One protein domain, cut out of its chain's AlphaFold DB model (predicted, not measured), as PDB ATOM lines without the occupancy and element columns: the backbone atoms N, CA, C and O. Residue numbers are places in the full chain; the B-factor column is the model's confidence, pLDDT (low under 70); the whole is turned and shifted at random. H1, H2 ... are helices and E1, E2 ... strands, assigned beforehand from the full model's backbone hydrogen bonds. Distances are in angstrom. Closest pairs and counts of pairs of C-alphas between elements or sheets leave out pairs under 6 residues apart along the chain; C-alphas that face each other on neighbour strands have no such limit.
ATOM      1  N   LEU A 137     -42.904  24.204 -16.637       75.94
ATOM      2  CA  LEU A 137     -43.506  22.933 -16.260       75.94
ATOM      3  C   LEU A 137     -44.918  23.086 -15.672       75.94
ATOM      4  O   LEU A 137     -45.782  22.260 -15.964       75.94
ATOM      5  N   ASP A 138     -45.181  24.127 -14.882       78.25
ATOM      6  CA  ASP A 138     -46.395  24.238 -14.064       78.25
ATOM      7  C   ASP A 138     -47.693  24.245 -14.884       78.25
ATOM      8  O   ASP A 138     -48.625  23.516 -14.525       78.25
ATOM      9  N   PRO A 139     -47.805  24.984 -16.010       83.75
ATOM     10  CA  PRO A 139     -49.007  24.932 -16.841       83.75
ATOM     11  C   PRO A 139     -49.291  23.518 -17.359       83.75
ATOM     12  O   PRO A 139     -50.436  23.057 -17.325       83.75
ATOM     13  N   PHE A 140     -48.247  22.803 -17.793       86.50
ATOM     14  CA  PHE A 140     -48.382  21.443 -18.300       86.50
ATOM     15  C   PHE A 140     -48.725  20.449 -17.187       86.50
ATOM     16  O   PHE A 140     -49.639  19.647 -17.359       86.50
ATOM     17  N   LEU A 141     -48.053  20.519 -16.035       85.19
ATOM     18  CA  LEU A 141     -48.306  19.633 -14.895       85.19
ATOM     19  C   LEU A 141     -49.713  19.829 -14.318       85.19
ATOM     20  O   LEU A 141     -50.397  18.848 -14.019       85.19
ATOM     21  N   ASN A 142     -50.196  21.072 -14.247       85.56
ATOM     22  CA  ASN A 142     -51.563  21.375 -13.824       85.56
ATOM     23  C   ASN A 142     -52.604  20.782 -14.785       85.56
ATOM     24  O   ASN A 142     -53.596  20.189 -14.351       85.56
ATOM     25  N   LEU A 143     -52.387  20.909 -16.098       86.88
ATOM     26  CA  LEU A 143     -53.256  20.285 -17.099       86.88
ATOM     27  C   LEU A 143     -53.180  18.758 -17.032       86.88
ATOM     28  O   LEU A 143     -54.221  18.105 -17.054       86.88
ATOM     29  N   ALA A 144     -51.986  18.187 -16.891       84.62
ATOM     30  CA  ALA A 144     -51.797  16.749 -16.775       84.62
ATOM     31  C   ALA A 144     -52.516  16.179 -15.542       84.62
ATOM     32  O   ALA A 144     -53.249  15.198 -15.668       84.62
ATOM     33  N   GLY A 145     -52.415  16.847 -14.389       83.38
ATOM     34  CA  GLY A 145     -53.154  16.488 -13.178       83.38
ATOM     35  C   GLY A 145     -54.670  16.508 -13.389       83.38
ATOM     36  O   GLY A 145     -55.359  15.551 -13.036       83.38
ATOM     37  N   ARG A 146     -55.201  17.546 -14.053       87.06
ATOM     38  CA  ARG A 146     -56.636  17.644 -14.389       87.06
ATOM     39  C   ARG A 146     -57.107  16.566 -15.364       87.06
ATOM     40  O   ARG A 146     -58.259  16.149 -15.297       87.06
ATOM     41  N   LEU A 147     -56.238  16.140 -16.275       86.31
ATOM     42  CA  LEU A 147     -56.516  15.102 -17.269       86.31
ATOM     43  C   LEU A 147     -56.244  13.686 -16.748       86.31
ATOM     44  O   LEU A 147     -56.473  12.722 -17.473       86.31
ATOM     45  N   ASN A 148     -55.780  13.559 -15.501       84.94
ATOM     46  CA  ASN A 148     -55.304  12.308 -14.919       84.94
ATOM     47  C   ASN A 148     -54.201  11.640 -15.770       84.94
ATOM     48  O   ASN A 148     -54.079  10.413 -15.801       84.94
ATOM     49  N   LEU A 149     -53.407  12.453 -16.474       87.00
ATOM     50  CA  LEU A 149     -52.302  12.015 -17.313       87.00
ATOM     51  C   LEU A 149     -51.060  11.814 -16.428       87.00
ATOM     52  O   LEU A 149     -50.649  12.756 -15.750       87.00
ATOM     53  N   PRO A 150     -50.450  10.617 -16.411       85.50
ATOM     54  CA  PRO A 150     -49.224  10.394 -15.661       85.50
ATOM     55  C   PRO A 150     -48.046  11.069 -16.373       85.50
ATOM     56  O   PRO A 150     -47.910  10.968 -17.596       85.50
ATOM     57  N   VAL A 151     -47.202  11.742 -15.595       85.88
ATOM     58  CA  VAL A 151     -46.038  12.491 -16.080       85.88
ATOM     59  C   VAL A 151     -44.869  12.231 -15.142       85.88
ATOM     60  O   VAL A 151     -44.990  12.492 -13.947       85.88
ATOM     61  N   ALA A 152     -43.752  11.734 -15.671       84.75
ATOM     62  CA  ALA A 152     -42.486  11.711 -14.942       84.75
ATOM     63  C   ALA A 152     -41.647  12.920 -15.370       84.75
ATOM     64  O   ALA A 152     -41.516  13.199 -16.565       84.75
ATOM     65  N   VAL A 153     -41.120  13.663 -14.399       84.44
ATOM     66  CA  VAL A 153     -40.349  14.887 -14.645       84.44
ATOM     67  C   VAL A 153     -38.869  14.584 -14.454       84.44
ATOM     68  O   VAL A 153     -38.468  14.105 -13.400       84.44
ATOM     69  N   HIS A 154     -38.062  14.895 -15.468       77.75
ATOM     70  CA  HIS A 154     -36.603  14.805 -15.431       77.75
ATOM     71  C   HIS A 154     -35.984  16.190 -15.699       77.75
ATOM     72  O   HIS A 154     -36.659  17.068 -16.245       77.75
ATOM     73  N   PRO A 155     -34.682  16.396 -15.411       72.19
ATOM     74  CA  PRO A 155     -34.036  17.710 -15.539       72.19
ATOM     75  C   PRO A 155     -34.171  18.391 -16.914       72.19
ATOM     76  O   PRO A 155     -34.227  19.614 -16.988       72.19
ATOM     77  N   HIS A 156     -34.249  17.617 -18.003       73.38
ATOM     78  CA  HIS A 156     -34.300  18.140 -19.381       73.38
ATOM     79  C   HIS A 156     -35.419  17.541 -20.246       73.38
ATOM     80  O   HIS A 156     -35.481  17.777 -21.452       73.38
ATOM     81  N   HIS A 157     -36.283  16.705 -19.675       79.25
ATOM     82  CA  HIS A 157     -37.379  16.097 -20.422       79.25
ATOM     83  C   HIS A 157     -38.503  15.645 -19.499       79.25
ATOM     84  O   HIS A 157     -38.301  15.460 -18.303       79.25
ATOM     85  N   LEU A 158     -39.682  15.446 -20.074       84.75
ATOM     86  CA  LEU A 158     -40.804  14.823 -19.395       84.75
ATOM     87  C   LEU A 158     -41.142  13.533 -20.124       84.75
ATOM     88  O   LEU A 158     -41.181  13.491 -21.357       84.75
ATOM     89  N   GLU A 159     -41.412  12.488 -19.358       84.69
ATOM     90  CA  GLU A 159     -41.923  11.240 -19.896       84.69
ATOM     91  C   GLU A 159     -43.432  11.183 -19.732       84.69
ATOM     92  O   GLU A 159     -43.972  11.366 -18.639       84.69
ATOM     93  N   VAL A 160     -44.117  10.935 -20.845       86.69
ATOM     94  CA  VAL A 160     -45.576  10.898 -20.912       86.69
ATOM     95  C   VAL A 160     -46.049   9.809 -21.875       86.69
ATOM     96  O   VAL A 160     -45.372   9.506 -22.865       86.69
ATOM     97  N   PRO A 161     -47.234   9.218 -21.653       86.38
ATOM     98  CA  PRO A 161     -47.833   8.327 -22.631       86.38
ATOM     99  C   PRO A 161     -48.386   9.152 -23.801       86.38
ATOM    100  O   PRO A 161     -49.508   9.659 -23.753       86.38
ATOM    101  N   LEU A 162     -47.615   9.260 -24.891       86.50
ATOM    102  CA  LEU A 162     -47.945  10.132 -26.029       86.50
ATOM    103  C   LEU A 162     -49.277   9.799 -26.701       86.50
ATOM    104  O   LEU A 162     -49.940  10.683 -27.235       86.50
ATOM    105  N   LYS A 163     -49.701   8.533 -26.657       85.75
ATOM    106  CA  LYS A 163     -51.014   8.124 -27.172       85.75
ATOM    107  C   LYS A 163     -52.159   8.754 -26.372       85.75
ATOM    108  O   LYS A 163     -53.126   9.207 -26.973       85.75
ATOM    109  N   ALA A 164     -52.043   8.797 -25.045       86.19
ATOM    110  CA  ALA A 164     -53.033   9.442 -24.185       86.19
ATOM    111  C   ALA A 164     -52.983  10.969 -24.351       86.19
ATOM    112  O   ALA A 164     -54.021  11.609 -24.496       86.19
ATOM    113  N   LEU A 165     -51.780  11.546 -24.448       88.00
ATOM    114  CA  LEU A 165     -51.612  12.971 -24.740       88.00
ATOM    115  C   LEU A 165     -52.294  13.371 -26.059       88.00
ATOM    116  O   LEU A 165     -53.037  14.350 -26.101       88.00
ATOM    117  N   ALA A 166     -52.108  12.579 -27.118       88.19
ATOM    118  CA  ALA A 166     -52.738  12.815 -28.413       88.19
ATOM    119  C   ALA A 166     -54.273  12.740 -28.351       88.19
ATOM    120  O   ALA A 166     -54.948  13.561 -28.963       88.19
ATOM    121  N   GLN A 167     -54.838  11.819 -27.563       89.25
ATOM    122  CA  GLN A 167     -56.290  11.752 -27.343       89.25
ATOM    123  C   GLN A 167     -56.835  13.033 -26.696       89.25
ATOM    124  O   GLN A 167     -57.918  13.490 -27.056       89.25
ATOM    125  N   HIS A 168     -56.084  13.648 -25.778       89.88
ATOM    126  CA  HIS A 168     -56.470  14.928 -25.183       89.88
ATOM    127  C   HIS A 168     -56.311  16.103 -26.155       89.88
ATOM    128  O   HIS A 168     -57.176  16.982 -26.183       89.88
ATOM    129  N   LEU A 169     -55.278  16.090 -27.003       88.25
ATOM    130  CA  LEU A 169     -55.139  17.038 -28.116       88.25
ATOM    131  C   LEU A 169     -56.265  16.892 -29.151       88.25
ATOM    132  O   LEU A 169     -56.596  17.859 -29.827       88.25
ATOM    133  N   ASP A 170     -56.902  15.729 -29.247       88.00
ATOM    134  CA  ASP A 170     -58.066  15.486 -30.107       88.00
ATOM    135  C   ASP A 170     -59.420  15.634 -29.385       88.00
ATOM    136  O   ASP A 170     -60.471  15.367 -29.970       88.00
ATOM    137  N   SER A 171     -59.431  16.103 -28.131       87.44
ATOM    138  CA  SER A 171     -60.657  16.304 -27.344       87.44
ATOM    139  C   SER A 171     -61.662  17.211 -28.064       87.44
ATOM    140  O   SER A 171     -61.249  18.191 -28.674       87.44
ATOM    141  N   PRO A 172     -62.989  17.012 -27.950       85.38
ATOM    142  CA  PRO A 172     -63.975  17.931 -28.529       85.38
ATOM    143  C   PRO A 172     -63.910  19.357 -27.943       85.38
ATOM    144  O   PRO A 172     -64.329  20.309 -28.602       85.38
ATOM    145  N   ASN A 173     -63.327  19.541 -26.752       88.25
ATOM    146  CA  ASN A 173     -63.218  20.840 -26.085       88.25
ATOM    147  C   ASN A 173     -62.065  21.689 -26.657       88.25
ATOM    148  O   ASN A 173     -60.894  21.404 -26.410       88.25
ATOM    149  N   SER A 174     -62.391  22.761 -27.387       85.50
ATOM    150  CA  SER A 174     -61.406  23.663 -28.005       85.50
ATOM    151  C   SER A 174     -60.496  24.361 -27.005       85.50
ATOM    152  O   SER A 174     -59.290  24.411 -27.232       85.50
ATOM    153  N   SER A 175     -61.036  24.842 -25.886       86.62
ATOM    154  CA  SER A 175     -60.246  25.512 -24.853       86.62
ATOM    155  C   SER A 175     -59.205  24.574 -24.251       86.62
ATOM    156  O   SER A 175     -58.061  24.977 -24.050       86.62
ATOM    157  N   LEU A 176     -59.572  23.307 -24.017       87.75
ATOM    158  CA  LEU A 176     -58.635  22.296 -23.526       87.75
ATOM    159  C   LEU A 176     -57.504  22.049 -24.529       87.75
ATOM    160  O   LEU A 176     -56.340  22.064 -24.142       87.75
ATOM    161  N   ARG A 177     -57.841  21.843 -25.807       89.19
ATOM    162  CA  ARG A 177     -56.840  21.590 -26.851       89.19
ATOM    163  C   ARG A 177     -55.870  22.753 -26.999       89.19
ATOM    164  O   ARG A 177     -54.670  22.519 -27.041       89.19
ATOM    165  N   ASN A 178     -56.382  23.982 -27.043       86.25
ATOM    166  CA  ASN A 178     -55.557  25.179 -27.187       86.25
ATOM    167  C   ASN A 178     -54.626  25.346 -25.979       86.25
ATOM    168  O   ASN A 178     -53.432  25.538 -26.166       86.25
ATOM    169  N   SER A 179     -55.150  25.163 -24.761       87.38
ATOM    170  CA  SER A 179     -54.343  25.243 -23.533       87.38
ATOM    171  C   SER A 179     -53.250  24.169 -23.499       87.38
ATOM    172  O   SER A 179     -52.123  24.436 -23.097       87.38
ATOM    173  N   LEU A 180     -53.571  22.945 -23.930       89.38
ATOM    174  CA  LEU A 180     -52.613  21.842 -23.973       89.38
ATOM    175  C   LEU A 180     -51.548  22.057 -25.058       89.38
ATOM    176  O   LEU A 180     -50.373  21.812 -24.812       89.38
ATOM    177  N   GLN A 181     -51.948  22.549 -26.231       88.19
ATOM    178  CA  GLN A 181     -51.046  22.904 -27.325       88.19
ATOM    179  C   GLN A 181     -50.063  24.005 -26.899       88.19
ATOM    180  O   GLN A 181     -48.863  23.877 -27.125       88.19
ATOM    181  N   GLU A 182     -50.561  25.056 -26.247       87.50
ATOM    182  CA  GLU A 182     -49.749  26.160 -25.730       87.50
ATOM    183  C   GLU A 182     -48.787  25.690 -24.631       87.50
ATOM    184  O   GLU A 182     -47.605  26.019 -24.663       87.50
ATOM    185  N   ALA A 183     -49.249  24.840 -23.710       87.44
ATOM    186  CA  ALA A 183     -48.388  24.259 -22.682       87.44
ATOM    187  C   ALA A 183     -47.254  23.407 -23.281       87.44
ATOM    188  O   ALA A 183     -46.116  23.501 -22.828       87.44
ATOM    189  N   ILE A 184     -47.532  22.610 -24.321       87.75
ATOM    190  CA  ILE A 184     -46.505  21.827 -25.031       87.75
ATOM    191  C   ILE A 184     -45.488  22.750 -25.716       87.75
ATOM    192  O   ILE A 184     -44.286  22.506 -25.622       87.75
ATOM    193  N   LEU A 185     -45.948  23.817 -26.376       85.25
ATOM    194  CA  LEU A 185     -45.059  24.802 -26.998       85.25
ATOM    195  C   LEU A 185     -44.160  25.474 -25.957       85.25
ATOM    196  O   LEU A 185     -42.949  25.514 -26.145       85.25
ATOM    197  N   ASN A 186     -44.724  25.910 -24.828       83.25
ATOM    198  CA  ASN A 186     -43.971  26.540 -23.743       83.25
ATOM    199  C   ASN A 186     -42.920  25.598 -23.138       83.25
ATOM    200  O   ASN A 186     -41.798  26.028 -22.872       83.25
ATOM    201  N   LEU A 187     -43.240  24.308 -22.978       85.19
ATOM    202  CA  LEU A 187     -42.266  23.296 -22.562       85.19
ATOM    203  C   LEU A 187     -41.104  23.182 -23.549       85.19
ATOM    204  O   LEU A 187     -39.939  23.228 -23.150       85.19
ATOM    205  N   HIS A 188     -41.419  23.049 -24.835       82.50
ATOM    206  CA  HIS A 188     -40.413  22.922 -25.879       82.50
ATOM    207  C   HIS A 188     -39.548  24.188 -26.000       82.50
ATOM    208  O   HIS A 188     -38.330  24.087 -26.133       82.50
ATOM    209  N   PHE A 189     -40.146  25.378 -25.900       77.75
ATOM    210  CA  PHE A 189     -39.420  26.652 -25.883       77.75
ATOM    211  C   PHE A 189     -38.511  26.788 -24.662       77.75
ATOM    212  O   PHE A 189     -37.420  27.338 -24.772       77.75
ATOM    213  N   ALA A 190     -38.905  26.226 -23.521       76.50
ATOM    214  CA  ALA A 190     -38.063  26.135 -22.334       76.50
ATOM    215  C   ALA A 190     -36.962  25.060 -22.425       76.50
ATOM    216  O   ALA A 190     -36.200  24.889 -21.474       76.50
ATOM    217  N   GLY A 191     -36.864  24.336 -23.544       72.06
ATOM    218  CA  GLY A 191     -35.843  23.316 -23.777       72.06
ATOM    219  C   GLY A 191     -36.186  21.931 -23.225       72.06
ATOM    220  O   GLY A 191     -35.336  21.043 -23.260       72.06
ATOM    221  N   TYR A 192     -37.413  21.713 -22.743       77.69
ATOM    222  CA  TYR A 192     -37.857  20.390 -22.315       77.69
ATOM    223  C   TYR A 192     -38.308  19.556 -23.511       77.69
ATOM    224  O   TYR A 192     -39.163  19.971 -24.290       77.69
ATOM    225  N   ALA A 193     -37.791  18.334 -23.623       78.69
ATOM    226  CA  ALA A 193     -38.299  17.366 -24.589       78.69
ATOM    227  C   ALA A 193     -39.454  16.544 -23.993       78.69
ATOM    228  O   ALA A 193     -39.368  16.077 -22.859       78.69
ATOM    229  N   LEU A 194     -40.506  16.287 -24.771       83.75
ATOM    230  CA  LEU A 194     -41.489  15.253 -24.441       83.75
ATOM    231  C   LEU A 194     -41.012  13.906 -24.983       83.75
ATOM    232  O   LEU A 194     -40.798  13.765 -26.186       83.75
ATOM    233  N   LYS A 195     -40.868  12.908 -24.113       83.69
ATOM    234  CA  LYS A 195     -40.510  11.537 -24.490       83.69
ATOM    235  C   LYS A 195     -41.669  10.585 -24.248       83.69
ATOM    236  O   LYS A 195     -42.403  10.695 -23.269       83.69
ATOM    237  N   ASN A 196     -41.813   9.615 -25.149       82.69
ATOM    238  CA  ASN A 196     -42.818   8.574 -24.990       82.69
ATOM    239  C   ASN A 196     -42.402   7.557 -23.928       82.69
ATOM    240  O   ASN A 196     -41.387   6.885 -24.108       82.69
ATOM    241  N   HIS A 197     -43.251   7.363 -22.922       81.88
ATOM    242  CA  HIS A 197     -43.184   6.221 -22.016       81.88
ATOM    243  C   HIS A 197     -44.498   5.422 -22.100       81.88
ATOM    244  O   HIS A 197     -45.474   5.721 -21.395       81.88
ATOM    245  N   PRO A 198     -44.578   4.411 -22.988       74.12
ATOM    246  CA  PRO A 198     -45.781   3.600 -23.123       74.12
ATOM    247  C   PRO A 198     -46.050   2.834 -21.821       74.12
ATOM    248  O   PRO A 198     -45.158   2.202 -21.266       74.12
ATOM    249  N   GLY A 199     -47.284   2.903 -21.318       74.25
ATOM    250  CA  GLY A 199     -47.658   2.238 -20.066       74.25
ATOM    251  C   GLY A 199     -47.170   2.942 -18.797       74.25
ATOM    252  O   GLY A 199     -47.191   2.327 -17.734       74.25
ATOM    253  N   LEU A 200     -46.752   4.214 -18.879       82.00
ATOM    254  CA  LEU A 200     -46.476   5.008 -17.681       82.00
ATOM    255  C   LEU A 200     -47.721   5.036 -16.788       82.00
ATOM    256  O   LEU A 200     -48.814   5.370 -17.245       82.00
ATOM    257  N   THR A 201     -47.550   4.687 -15.517       79.19
ATOM    258  CA  THR A 201     -48.601   4.786 -14.497       79.19
ATOM    259  C   THR A 201     -48.244   5.872 -13.491       79.19
ATOM    260  O   THR A 201     -47.071   6.197 -13.327       79.19
ATOM    261  N   HIS A 202     -49.229   6.391 -12.753       75.88
ATOM    262  CA  HIS A 202     -48.988   7.358 -11.670       75.88
ATOM    263  C   HIS A 202     -48.009   6.844 -10.609       75.88
ATOM    264  O   HIS A 202     -47.209   7.606 -10.075       75.88
ATOM    265  N   LYS A 203     -48.042   5.536 -10.327       72.62
ATOM    266  CA  LYS A 203     -47.105   4.894  -9.400       72.62
ATOM    267  C   LYS A 203     -45.679   4.920  -9.957       72.62
ATOM    268  O   LYS A 203     -44.763   5.290  -9.236       72.62
ATOM    269  N   SER A 204     -45.508   4.564 -11.229       70.19
ATOM    270  CA  SER A 204     -44.205   4.570 -11.910       70.19
ATOM    271  C   SER A 204     -43.641   5.984 -12.058       70.19
ATOM    272  O   SER A 204     -42.461   6.195 -11.817       70.19
ATOM    273  N   ALA A 205     -44.492   6.957 -12.386       73.75
ATOM    274  CA  ALA A 205     -44.103   8.355 -12.536       73.75
ATOM    275  C   ALA A 205     -43.567   8.964 -11.230       73.75
ATOM    276  O   ALA A 205     -42.575   9.685 -11.259       73.75
ATOM    277  N   ARG A 206     -44.181   8.627 -10.084       69.81
ATOM    278  CA  ARG A 206     -43.687   9.048  -8.762       69.81
ATOM    279  C   ARG A 206     -42.312   8.463  -8.450       69.81
ATOM    280  O   ARG A 206     -41.434   9.205  -8.046       69.81
ATOM    281  N   ILE A 207     -42.115   7.169  -8.704       70.31
ATOM    282  CA  ILE A 207     -40.826   6.499  -8.459       70.31
ATOM    283  C   ILE A 207     -39.712   7.142  -9.300       70.31
ATOM    284  O   ILE A 207     -38.660   7.471  -8.769       70.31
ATOM    285  N   LEU A 208     -39.971   7.386 -10.587       67.81
ATOM    286  CA  LEU A 208     -38.998   8.001 -11.496       67.81
ATOM    287  C   LEU A 208     -38.684   9.462 -11.137       67.81
ATOM    288  O   LEU A 208     -37.550   9.899 -11.301       67.81
ATOM    289  N   GLY A 209     -39.667  10.219 -10.637       60.34
ATOM    290  CA  GLY A 209     -39.441  11.582 -10.144       60.34
ATOM    291  C   GLY A 209     -38.607  11.626  -8.857       60.34
ATOM    292  O   GLY A 209     -37.760  12.506  -8.699       60.34
ATOM    293  N   ASP A 210     -38.807  10.654  -7.965       57.16
ATOM    294  CA  ASP A 210     -38.096  10.566  -6.686       57.16
ATOM    295  C   ASP A 210     -36.635  10.093  -6.870       57.16
ATOM    296  O   ASP A 210     -35.737  10.619  -6.215       57.16
ATOM    297  N   GLU A 211     -36.359   9.166  -7.799       55.00
ATOM    298  CA  GLU A 211     -34.999   8.657  -8.080       55.00
ATOM    299  C   GLU A 211     -34.045   9.711  -8.668       55.00
ATOM    300  O   GLU A 211     -32.832   9.612  -8.494       55.00
ATOM    301  N   HIS A 212     -34.575  10.734  -9.342       49.09
ATOM    302  CA  HIS A 212     -33.785  11.827  -9.922       49.09
ATOM    303  C   HIS A 212     -33.665  13.062  -9.020       49.09
ATOM    304  O   HIS A 212     -33.043  14.047  -9.419       49.09
ATOM    305  N   SER A 213     -34.251  13.013  -7.820       44.56
ATOM    306  CA  SER A 213     -34.182  14.078  -6.812       44.56
ATOM    307  C   SER A 213     -33.062  13.861  -5.772       44.56
ATOM    308  O   SER A 213     -33.015  14.590  -4.779       44.56
TER     309      SER A 213
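AT A GLANCE: This is residues 137 to 213 of the 214 residues of the protein "Endonuclease" of gamma proteobacterium symbiont of Ctena orbiculata (UniProt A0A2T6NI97). A small sheet of three strands stands between two groups of helices: H1, H2 and H3 gather at one end, with H3 reaching both H1 and H2, and H4 lies alone beside the edge strand E1. The turn from H2 into H3 sticks out with residues 170 to 175, at the far end from the last residues after H4. The printed part has 77 residues with four named helices and three named strands, in the order H1 E1 E2 H2 H3 E3 H4, and its class is mostly helix. The sheet runs E1, E2, E3 and is mixed, with E1 and E2 antiparallel and E2 and E3 parallel. The whole is compact, with a radius of gyration of the C-alphas of 11.9 A and spans of 36 by 25 by 18 A.

HOW THE PARTS SIT: H1, residues 137 to 146, only grazes the sheet, with residues 137 to 144. E1, residues 152 to 154, and E2, residues 157 to 160, form an antiparallel hairpin at 168 degrees; N 154 and O 157 are 2.9 A apart, within hydrogen-bond range. H2, residues 162 to 169, only grazes the sheet, with residues 162 to 165. H3, residues 174 to 189, touches H2 with residues 176 to 181 alone, at a steep tilt of 49 degrees, opposite ways; the closest C-alphas, of Leu 169 and Arg 177, are 5.0 A apart. H3 touches H1 with residues 180 to 187 alone, closest at the C-alphas of Phe 140 and Ala 183, 5.2 A; the tilt of 33 degrees is shallow, only just short of steep, and they run opposite ways. H1 and H2 are apart. H3 only grazes the sheet, with residues 184 to 188. E3, residues 193 to 196, is parallel to E2 at 31 degrees, and N 195 and O 158 are 2.8 A apart, within hydrogen-bond range. E2, H2, H3 and E3 form a strand-helix-strand unit, two parallel neighbour strands with helices between them along the chain, and its crossover is right-handed. H4, residues 202 to 211, is at the sheet's level, only just, with a height over the sheet of 3.5 A; its closest C-alpha to E1 is that of Ala 205, 4.4 A from Ala 152. In H1, H2, H3 and H4 every O i to N i+4 pair is within hydrogen-bond range.

IN THESE COORDINATES: H1 begins at C-alpha 137, (-43.506, 22.933, -16.260), and is 14.3 A long. H3 is 22.3 A long and ends at C-alpha 189, (-39.420, 26.652, -25.883). H4 is 14.5 A long and ends at C-alpha 211, (-34.999, 8.657, -8.080).

THE WHOLE: The two C-alphas farthest apart, those of Pro 172 and Ser 213, are 37.1 A apart. The printed part has no cut, and its six links between named elements are tight. Mean pLDDT of the printed part is 80.8; residues 206 and 208 to 213 are under 70.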